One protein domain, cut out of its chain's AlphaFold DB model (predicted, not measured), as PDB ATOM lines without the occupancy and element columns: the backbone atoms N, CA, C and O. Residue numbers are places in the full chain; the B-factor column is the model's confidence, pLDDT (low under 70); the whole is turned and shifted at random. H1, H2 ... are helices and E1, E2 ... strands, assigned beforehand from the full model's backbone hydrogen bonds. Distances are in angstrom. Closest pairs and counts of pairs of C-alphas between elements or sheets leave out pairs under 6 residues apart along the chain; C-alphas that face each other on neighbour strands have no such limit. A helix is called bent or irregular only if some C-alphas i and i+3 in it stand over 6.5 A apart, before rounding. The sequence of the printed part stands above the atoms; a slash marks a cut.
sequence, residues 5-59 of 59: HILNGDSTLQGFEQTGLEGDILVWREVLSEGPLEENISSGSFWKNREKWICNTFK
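This is residues 5 to 59 of the 59 residues of an uncharacterized protein of Mucilaginibacter sp (UniProt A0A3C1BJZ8). A small lobe at one end, the parallel strands E1 and E2 side by side with the short helix H1 near them, is joined by a long link to the lone helix H2 at the other end. Residues 39 to 44, of which 44 belongs to H2, stick out. The printed part has 55 residues, with two named strands and two named helices in the order E1, H1, E2, H2; the class is mixed, helices and strands. It is only just extended, close to loose, with a radius of gyration of the C-alphas of 15.3 A, and it spans 43 by 22 by 14 A.

Strand E1, residues 5 to 8, begins at C-alpha 5 at (529.178, 450.963, 871.396) and is 10.0 A long from first to last C-alpha. Helix H1, residues 10 to 17, is 11.4 A long and irregular, with C-alphas 11 and 14 7.3 A apart. Strand E2, residues 24 to 28, is 12.8 A long. Helix H2, residues 44 to 57, is 20.2 A long and ends at C-alpha 57 at (515.015, 436.043, 856.227).

E1 and E2 are parallel neighbours, with 21 degrees between their directions; N 5 and O 24 are 2.8 A apart and N 26 and O 5 are 2.9 A apart, within hydrogen-bond range. E1, H1 and E2 form a strand-helix-strand unit, two parallel neighbour strands with a helix between them along the chain, and its crossover is right-handed. The closest C-alphas of H1 and E2 are those of Asp 10 and Val 27, 6.5 A apart. H2 is apart from E1 and from H1. In H2 every O i to N i+4 pair is within hydrogen-bond range, in H1 2 of 4.

The C-alphas of Gly 20 and Glu 39, the two farthest apart, are 43.4 A apart. The printed part has no cut. The link from E2 to H2, 15 residues, is long. The mean pLDDT of the printed part is 89.5, and residues 30 to 32 and residue 59 are under 70.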
ATOM      1  N   HIS A   5     529.991 450.200 872.334       96.00
ATOM      2  CA  HIS A   5     529.178 450.963 871.396       96.00
ATOM      3  C   HIS A   5     528.280 450.002 870.625       96.00
ATOM      4  O   HIS A   5     528.770 449.105 869.941       96.00
ATOM      5  N   ILE A   6     526.963 450.172 870.739       93.69
ATOM      6  CA  ILE A   6     525.985 449.354 870.017       93.69
ATOM      7  C   ILE A   6     525.466 450.167 868.836       93.69
ATOM      8  O   ILE A   6     524.840 451.210 869.027       93.69
ATOM      9  N   LEU A   7     525.737 449.695 867.620       92.75
ATOM     10  CA  LEU A   7     525.339 450.368 866.384       92.75
ATOM     11  C   LEU A   7     524.128 449.676 865.758       92.75
ATOM     12  O   LEU A   7     524.102 448.451 865.660       92.75
ATOM     13  N   ASN A   8     523.144 450.454 865.302       86.00
ATOM     14  CA  ASN A   8     521.987 449.930 864.573       86.00
ATOM     15  C   ASN A   8     522.359 449.667 863.110       86.00
ATOM     16  O   ASN A   8     522.338 450.577 862.278       86.00
ATOM     17  N   GLY A   9     522.675 448.410 862.808       82.56
ATOM     18  CA  GLY A   9     523.057 447.963 861.474       82.56
ATOM     19  C   GLY A   9     524.421 448.478 860.999       82.56
ATOM     20  O   GLY A   9     525.105 449.260 861.660       82.56
ATOM     21  N   ASP A  10     524.824 448.015 859.816       88.12
ATOM     22  CA  ASP A  10     526.167 448.259 859.273       88.12
ATOM     23  C   ASP A  10     526.377 449.683 858.757       88.12
ATOM     24  O   ASP A  10     527.507 450.165 858.713       88.12
ATOM     25  N   SER A  11     525.298 450.373 858.380       90.25
ATOM     26  CA  SER A  11     525.365 451.666 857.687       90.25
ATOM     27  C   SER A  11     526.102 452.752 858.472       90.25
ATOM     28  O   SER A  11     526.553 453.729 857.882       90.25
ATOM     29  N   THR A  12     526.223 452.604 859.795       90.69
ATOM     30  CA  THR A  12     526.909 453.569 860.665       90.69
ATOM     31  C   THR A  12     528.311 453.128 861.088       90.69
ATOM     32  O   THR A  12     529.061 453.961 861.591       90.69
ATOM     33  N   LEU A  13     528.702 451.871 860.843       94.00
ATOM     34  CA  LEU A  13     529.961 451.299 861.334       94.00
ATOM     35  C   LEU A  13     531.181 452.073 860.831       94.00
ATOM     36  O   LEU A  13     531.963 452.575 861.633       94.00
ATOM     37  N   GLN A  14     531.304 452.233 859.513       94.50
ATOM     38  CA  GLN A  14     532.477 452.866 858.909       94.50
ATOM     39  C   GLN A  14     532.640 454.328 859.354       94.50
ATOM     40  O   GLN A  14     533.753 454.788 859.599       94.50
ATOM     41  N   GLY A  15     531.531 455.066 859.467       95.25
ATOM     42  CA  GLY A  15     531.555 456.443 859.961       95.25
ATOM     43  C   GLY A  15     531.912 456.514 861.446       95.25
ATOM     44  O   GLY A  15     532.635 457.415 861.859       95.25
ATOM     45  N   PHE A  16     531.449 455.546 862.242       96.62
ATOM     46  CA  PHE A  16     531.756 455.476 863.665       96.62
ATOM     47  C   PHE A  16     533.234 455.157 863.919       96.62
ATOM     48  O   PHE A  16     533.866 455.829 864.731       96.62
ATOM     49  N   GLU A  17     533.821 454.203 863.192       96.00
ATOM     50  CA  GLU A  17     535.250 453.864 863.302       96.00
ATOM     51  C   GLU A  17     536.160 455.073 863.036       96.00
ATOM     52  O   GLU A  17     537.174 455.256 863.707       96.00
ATOM     53  N   GLN A  18     535.766 455.960 862.115       97.44
ATOM     54  CA  GLN A  18     536.511 457.184 861.795       97.44
ATOM     55  C   GLN A  18     536.535 458.214 862.935       97.44
ATOM     56  O   GLN A  18     537.363 459.123 862.910       97.44
ATOM     57  N   THR A  19     535.660 458.094 863.940       97.06
ATOM     58  CA  THR A  19     535.622 459.023 865.084       97.06
ATOM     59  C   THR A  19     536.782 458.825 866.062       97.06
ATOM     60  O   THR A  19     537.102 459.747 866.811       97.06
ATOM     61  N   GLY A  20     537.401 457.638 866.080       96.31
ATOM     62  CA  GLY A  20     538.474 457.299 867.018       96.31
ATOM     63  C   GLY A  20     538.033 457.186 868.484       96.31
ATOM     64  O   GLY A  20     538.879 457.246 869.374       96.31
ATOM     65  N   LEU A  21     536.729 457.047 868.755       96.25
ATOM     66  CA  LEU A  21     536.216 456.845 870.111       96.25
ATOM     67  C   LEU A  21     536.700 455.506 870.689       96.25
ATOM     68  O   LEU A  21     536.570 454.461 870.057       96.25
ATOM     69  N   GLU A  22     537.213 455.533 871.920       96.75
ATOM     70  CA  GLU A  22     537.638 454.320 872.623       96.75
ATOM     71  C   GLU A  22     536.437 453.430 872.995       96.75
ATOM     72  O   GLU A  22     535.382 453.915 873.418       96.75
ATOM     73  N   GLY A  23     536.611 452.112 872.881       95.88
ATOM     74  CA  GLY A  23     535.614 451.108 873.255       95.88
ATOM     75  C   GLY A  23     535.481 449.989 872.225       95.88
ATOM     76  O   GLY A  23     535.988 450.084 871.111       95.88
ATOM     77  N   ASP A  24     534.783 448.929 872.614       96.88
ATOM     78  CA  ASP A  24     534.416 447.841 871.712       96.88
ATOM     79  C   ASP A  24     533.174 448.242 870.901       96.88
ATOM     80  O   ASP A  24     532.318 448.978 871.394       96.88
ATOM     81  N   ILE A  25     533.046 447.744 869.671       95.88
ATOM     82  CA  ILE A  25     531.884 447.996 868.809       95.88
ATOM     83  C   ILE A  25     531.129 446.685 868.590       95.88
ATOM     84  O   ILE A  25     531.715 445.675 868.202       95.88
ATOM     85  N   LEU A  26     529.813 446.710 868.798       94.19
ATOM     86  CA  LEU A  26     528.896 445.635 868.436       94.19
ATOM     87  C   LEU A  26     527.866 446.167 867.439       94.19
ATOM     88  O   LEU A  26     527.081 447.061 867.755       94.19
ATOM     89  N   VAL A  27     527.832 445.579 866.244       90.56
ATOM     90  CA  VAL A  27     526.773 445.866 865.272       90.56
ATOM     91  C   VAL A  27     525.552 445.019 865.601       90.56
ATOM     92  O   VAL A  27     525.564 443.794 865.487       90.56
ATOM     93  N   TRP A  28     524.477 445.693 865.983       86.94
ATOM     94  CA  TRP A  28     523.171 445.105 866.206       86.94
ATOM     95  C   TRP A  28     522.428 445.027 864.865       86.94
ATOM     96  O   TRP A  28     521.977 446.039 864.328       86.94
ATOM     97  N   ARG A  29     522.332 443.820 864.294       73.50
ATOM     98  CA  ARG A  29     521.772 443.577 862.948       73.50
ATOM     99  C   ARG A  29     520.265 443.293 862.909       73.50
ATOM    100  O   ARG A  29     519.773 442.931 861.850       73.50
ATOM    101  N   GLU A  30     519.518 443.442 864.004       68.06
ATOM    102  CA  GLU A  30     518.056 443.278 863.945       68.06
ATOM    103  C   GLU A  30     517.355 443.925 865.134       68.06
ATOM    104  O   GLU A  30     517.426 443.420 866.245       68.06
ATOM    105  N   VAL A  31     516.642 445.031 864.934       62.50
ATOM    106  CA  VAL A  31     515.540 445.344 865.851       62.50
ATOM    107  C   VAL A  31     514.413 444.396 865.475       62.50
ATOM    108  O   VAL A  31     514.154 444.281 864.279       62.50
ATOM    109  N   LEU A  32     513.729 443.799 866.461       67.56
ATOM    110  CA  LEU A  32     512.552 442.919 866.317       67.56
ATOM    111  C   LEU A  32     511.335 443.606 865.638       67.56
ATOM    112  O   LEU A  32     510.186 443.284 865.934       67.56
ATOM    113  N   SER A  33     511.581 444.599 864.786       70.88
ATOM    114  CA  SER A  33     510.662 445.482 864.078       70.88
ATOM    115  C   SER A  33     509.918 444.800 862.940       70.88
ATOM    116  O   SER A  33     508.849 445.268 862.559       70.88
ATOM    117  N   GLU A  34     510.477 443.739 862.360       81.75
ATOM    118  CA  GLU A  34     509.918 443.055 861.193       81.75
ATOM    119  C   GLU A  34     509.583 441.604 861.525       81.75
ATOM    120  O   GLU A  34     510.260 440.988 862.337       81.75
ATOM    121  N   GLY A  35     508.562 441.032 860.881       88.31
ATOM    122  CA  GLY A  35     508.162 439.628 861.028       88.31
ATOM    123  C   GLY A  35     506.834 439.413 861.771       88.31
ATOM    124  O   GLY A  35     506.114 440.366 862.062       88.31
ATOM    125  N   PRO A  36     506.456 438.144 862.026       90.94
ATOM    126  CA  PRO A  36     505.153 437.800 862.597       90.94
ATOM    127  C   PRO A  36     505.006 438.283 864.048       90.94
ATOM    128  O   PRO A  36     505.944 438.172 864.841       90.94
ATOM    129  N   LEU A  37     503.808 438.770 864.387       90.06
ATOM    130  CA  LEU A  37     503.424 439.247 865.718       90.06
ATOM    131  C   LEU A  37     502.301 438.393 866.311       90.06
ATOM    132  O   LEU A  37     501.471 437.840 865.591       90.06
ATOM    133  N   GLU A  38     502.259 438.340 867.639       92.69
ATOM    134  CA  GLU A  38     501.179 437.741 868.423       92.69
ATOM    135  C   GLU A  38     500.795 438.711 869.546       92.69
ATOM    136  O   GLU A  38     501.637 439.473 870.018       92.69
ATOM    137  N   GLU A  39     499.537 438.677 869.995       95.38
ATOM    138  CA  GLU A  39     499.063 439.526 871.101       95.38
ATOM    139  C   GLU A  39     499.839 439.248 872.400       95.38
ATOM    140  O   GLU A  39     500.246 440.167 873.108       95.38
ATOM    141  N   ASN A  40     500.100 437.969 872.690       95.25
ATOM    142  CA  ASN A  40     500.900 437.562 873.838       95.25
ATOM    143  C   ASN A  40     502.365 437.347 873.437       95.25
ATOM    144  O   ASN A  40     502.773 436.231 873.128       95.25
ATOM    145  N   ILE A  41     503.171 438.406 873.507       90.44
ATOM    146  CA  ILE A  41     504.613 438.361 873.201       90.44
ATOM    147  C   ILE A  41     505.433 437.499 874.177       90.44
ATOM    148  O   ILE A  41     506.564 437.115 873.890       90.44
ATOM    149  N   SER A  42     504.874 437.188 875.348       91.81
ATOM    150  CA  SER A  42     505.512 436.326 876.347       91.81
ATOM    151  C   SER A  42     505.262 434.842 876.067       91.81
ATOM    152  O   SER A  42     505.770 433.984 876.789       91.81
ATOM    153  N   SER A  43     504.456 434.519 875.051       96.00
ATOM    154  CA  SER A  43     504.153 433.144 874.682       96.00
ATOM    155  C   SER A  43     505.381 432.450 874.081       96.00
ATOM    156  O   SER A  43     506.208 433.047 873.389       96.00
ATOM    157  N   GLY A  44     505.483 431.137 874.294       96.50
ATOM    158  CA  GLY A  44     506.493 430.334 873.603       96.50
ATOM    159  C   GLY A  44     506.279 430.288 872.083       96.50
ATOM    160  O   GLY A  44     507.245 430.136 871.338       96.50
ATOM    161  N   SER A  45     505.034 430.434 871.608       96.62
ATOM    162  CA  SER A  45     504.714 430.464 870.175       96.62
ATOM    163  C   SER A  45     505.287 431.697 869.489       96.62
ATOM    164  O   SER A  45     505.920 431.548 868.443       96.62
ATOM    165  N   PHE A  46     505.175 432.868 870.123       94.75
ATOM    166  CA  PHE A  46     505.740 434.112 869.617       94.75
ATOM    167  C   PHE A  46     507.241 433.958 869.355       94.75
ATOM    168  O   PHE A  46     507.699 434.135 868.225       94.75
ATOM    169  N   TRP A  47     508.007 433.525 870.362       92.19
ATOM    170  CA  TRP A  47     509.460 433.380 870.234       92.19
ATOM    171  C   TRP A  47     509.871 432.328 869.202       92.19
ATOM    172  O   TRP A  47     510.798 432.566 868.429       92.19
ATOM    173  N   LYS A  48     509.145 431.209 869.116       95.19
ATOM    174  CA  LYS A  48     509.407 430.165 868.114       95.19
ATOM    175  C   LYS A  48     509.146 430.651 866.683       95.19
ATOM    176  O   LYS A  48     509.894 430.322 865.763       95.19
ATOM    177  N   ASN A  49     508.094 431.443 866.484       93.56
ATOM    178  CA  ASN A  49     507.766 432.027 865.184       93.56
ATOM    179  C   ASN A  49     508.792 433.090 864.767       93.56
ATOM    180  O   ASN A  49     509.214 433.113 863.608       93.56
ATOM    181  N   ARG A  50     509.240 433.920 865.716       91.69
ATOM    182  CA  ARG A  50     510.300 434.918 865.513       91.69
ATOM    183  C   ARG A  50     511.635 434.269 865.152       91.69
ATOM    184  O   ARG A  50     512.202 434.628 864.128       91.69
ATOM    185  N   GLU A  51     512.094 433.282 865.924       91.25
ATOM    186  CA  GLU A  51     513.329 432.526 865.650       91.25
ATOM    187  C   GLU A  51     513.329 431.981 864.216       91.25
ATOM    188  O   GLU A  51     514.240 432.252 863.430       91.25
ATOM    189  N   LYS A  52     512.255 431.274 863.840       93.31
ATOM    190  CA  LYS A  52     512.113 430.708 862.498       93.31
ATOM    191  C   LYS A  52     512.158 431.782 861.410       93.31
ATOM    192  O   LYS A  52     512.711 431.526 860.341       93.31
ATOM    193  N   TRP A  53     511.544 432.941 861.634       91.00
ATOM    194  CA  TRP A  53     511.564 434.037 860.669       91.00
ATOM    195  C   TRP A  53     512.976 434.627 860.527       91.00
ATOM    196  O   TRP A  53     513.483 434.685 859.409       91.00
ATOM    197  N   ILE A  54     513.654 434.945 861.637       88.31
ATOM    198  CA  ILE A  54     515.011 435.524 861.643       88.31
ATOM    199  C   ILE A  54     515.998 434.614 860.897       88.31
ATOM    200  O   ILE A  54     516.684 435.068 859.982       88.31
ATOM    201  N   CYS A  55     516.027 433.315 861.223       87.81
ATOM    202  CA  CYS A  55     516.954 432.357 860.607       87.81
ATOM    203  C   CYS A  55     516.707 432.118 859.106       87.81
ATOM    204  O   CYS A  55     517.567 431.562 858.420       87.81
ATOM    205  N   ASN A  56     515.528 432.476 858.592       89.56
ATOM    206  CA  ASN A  56     515.195 432.313 857.180       89.56
ATOM    207  C   ASN A  56     515.372 433.598 856.369       89.56
ATOM    208  O   ASN A  56     515.794 433.501 855.218       89.56
ATOM    209  N   THR A  57     515.046 434.758 856.942       86.94
ATOM    210  CA  THR A  57     515.015 436.043 856.227       86.94
ATOM    211  C   THR A  57     516.402 436.663 856.070       86.94
ATOM    212  O   THR A  57     516.712 437.174 854.999       86.94
ATOM    213  N   PHE A  58     517.248 436.598 857.101       77.62
ATOM    214  CA  PHE A  58     518.525 437.326 857.153       77.62
ATOM    215  C   PHE A  58     519.751 436.415 857.010       77.62
ATOM    216  O   PHE A  58     520.713 436.543 857.765       77.62
ATOM    217  N   LYS A  59     519.688 435.457 856.081       62.00
ATOM    218  CA  LYS A  59     520.819 434.569 855.771       62.00
ATOM    219  C   LYS A  59     521.980 435.303 855.114       62.00
ATOM    220  O   LYS A  59     521.708 436.169 854.254       62.00
TER     221      LYS A  59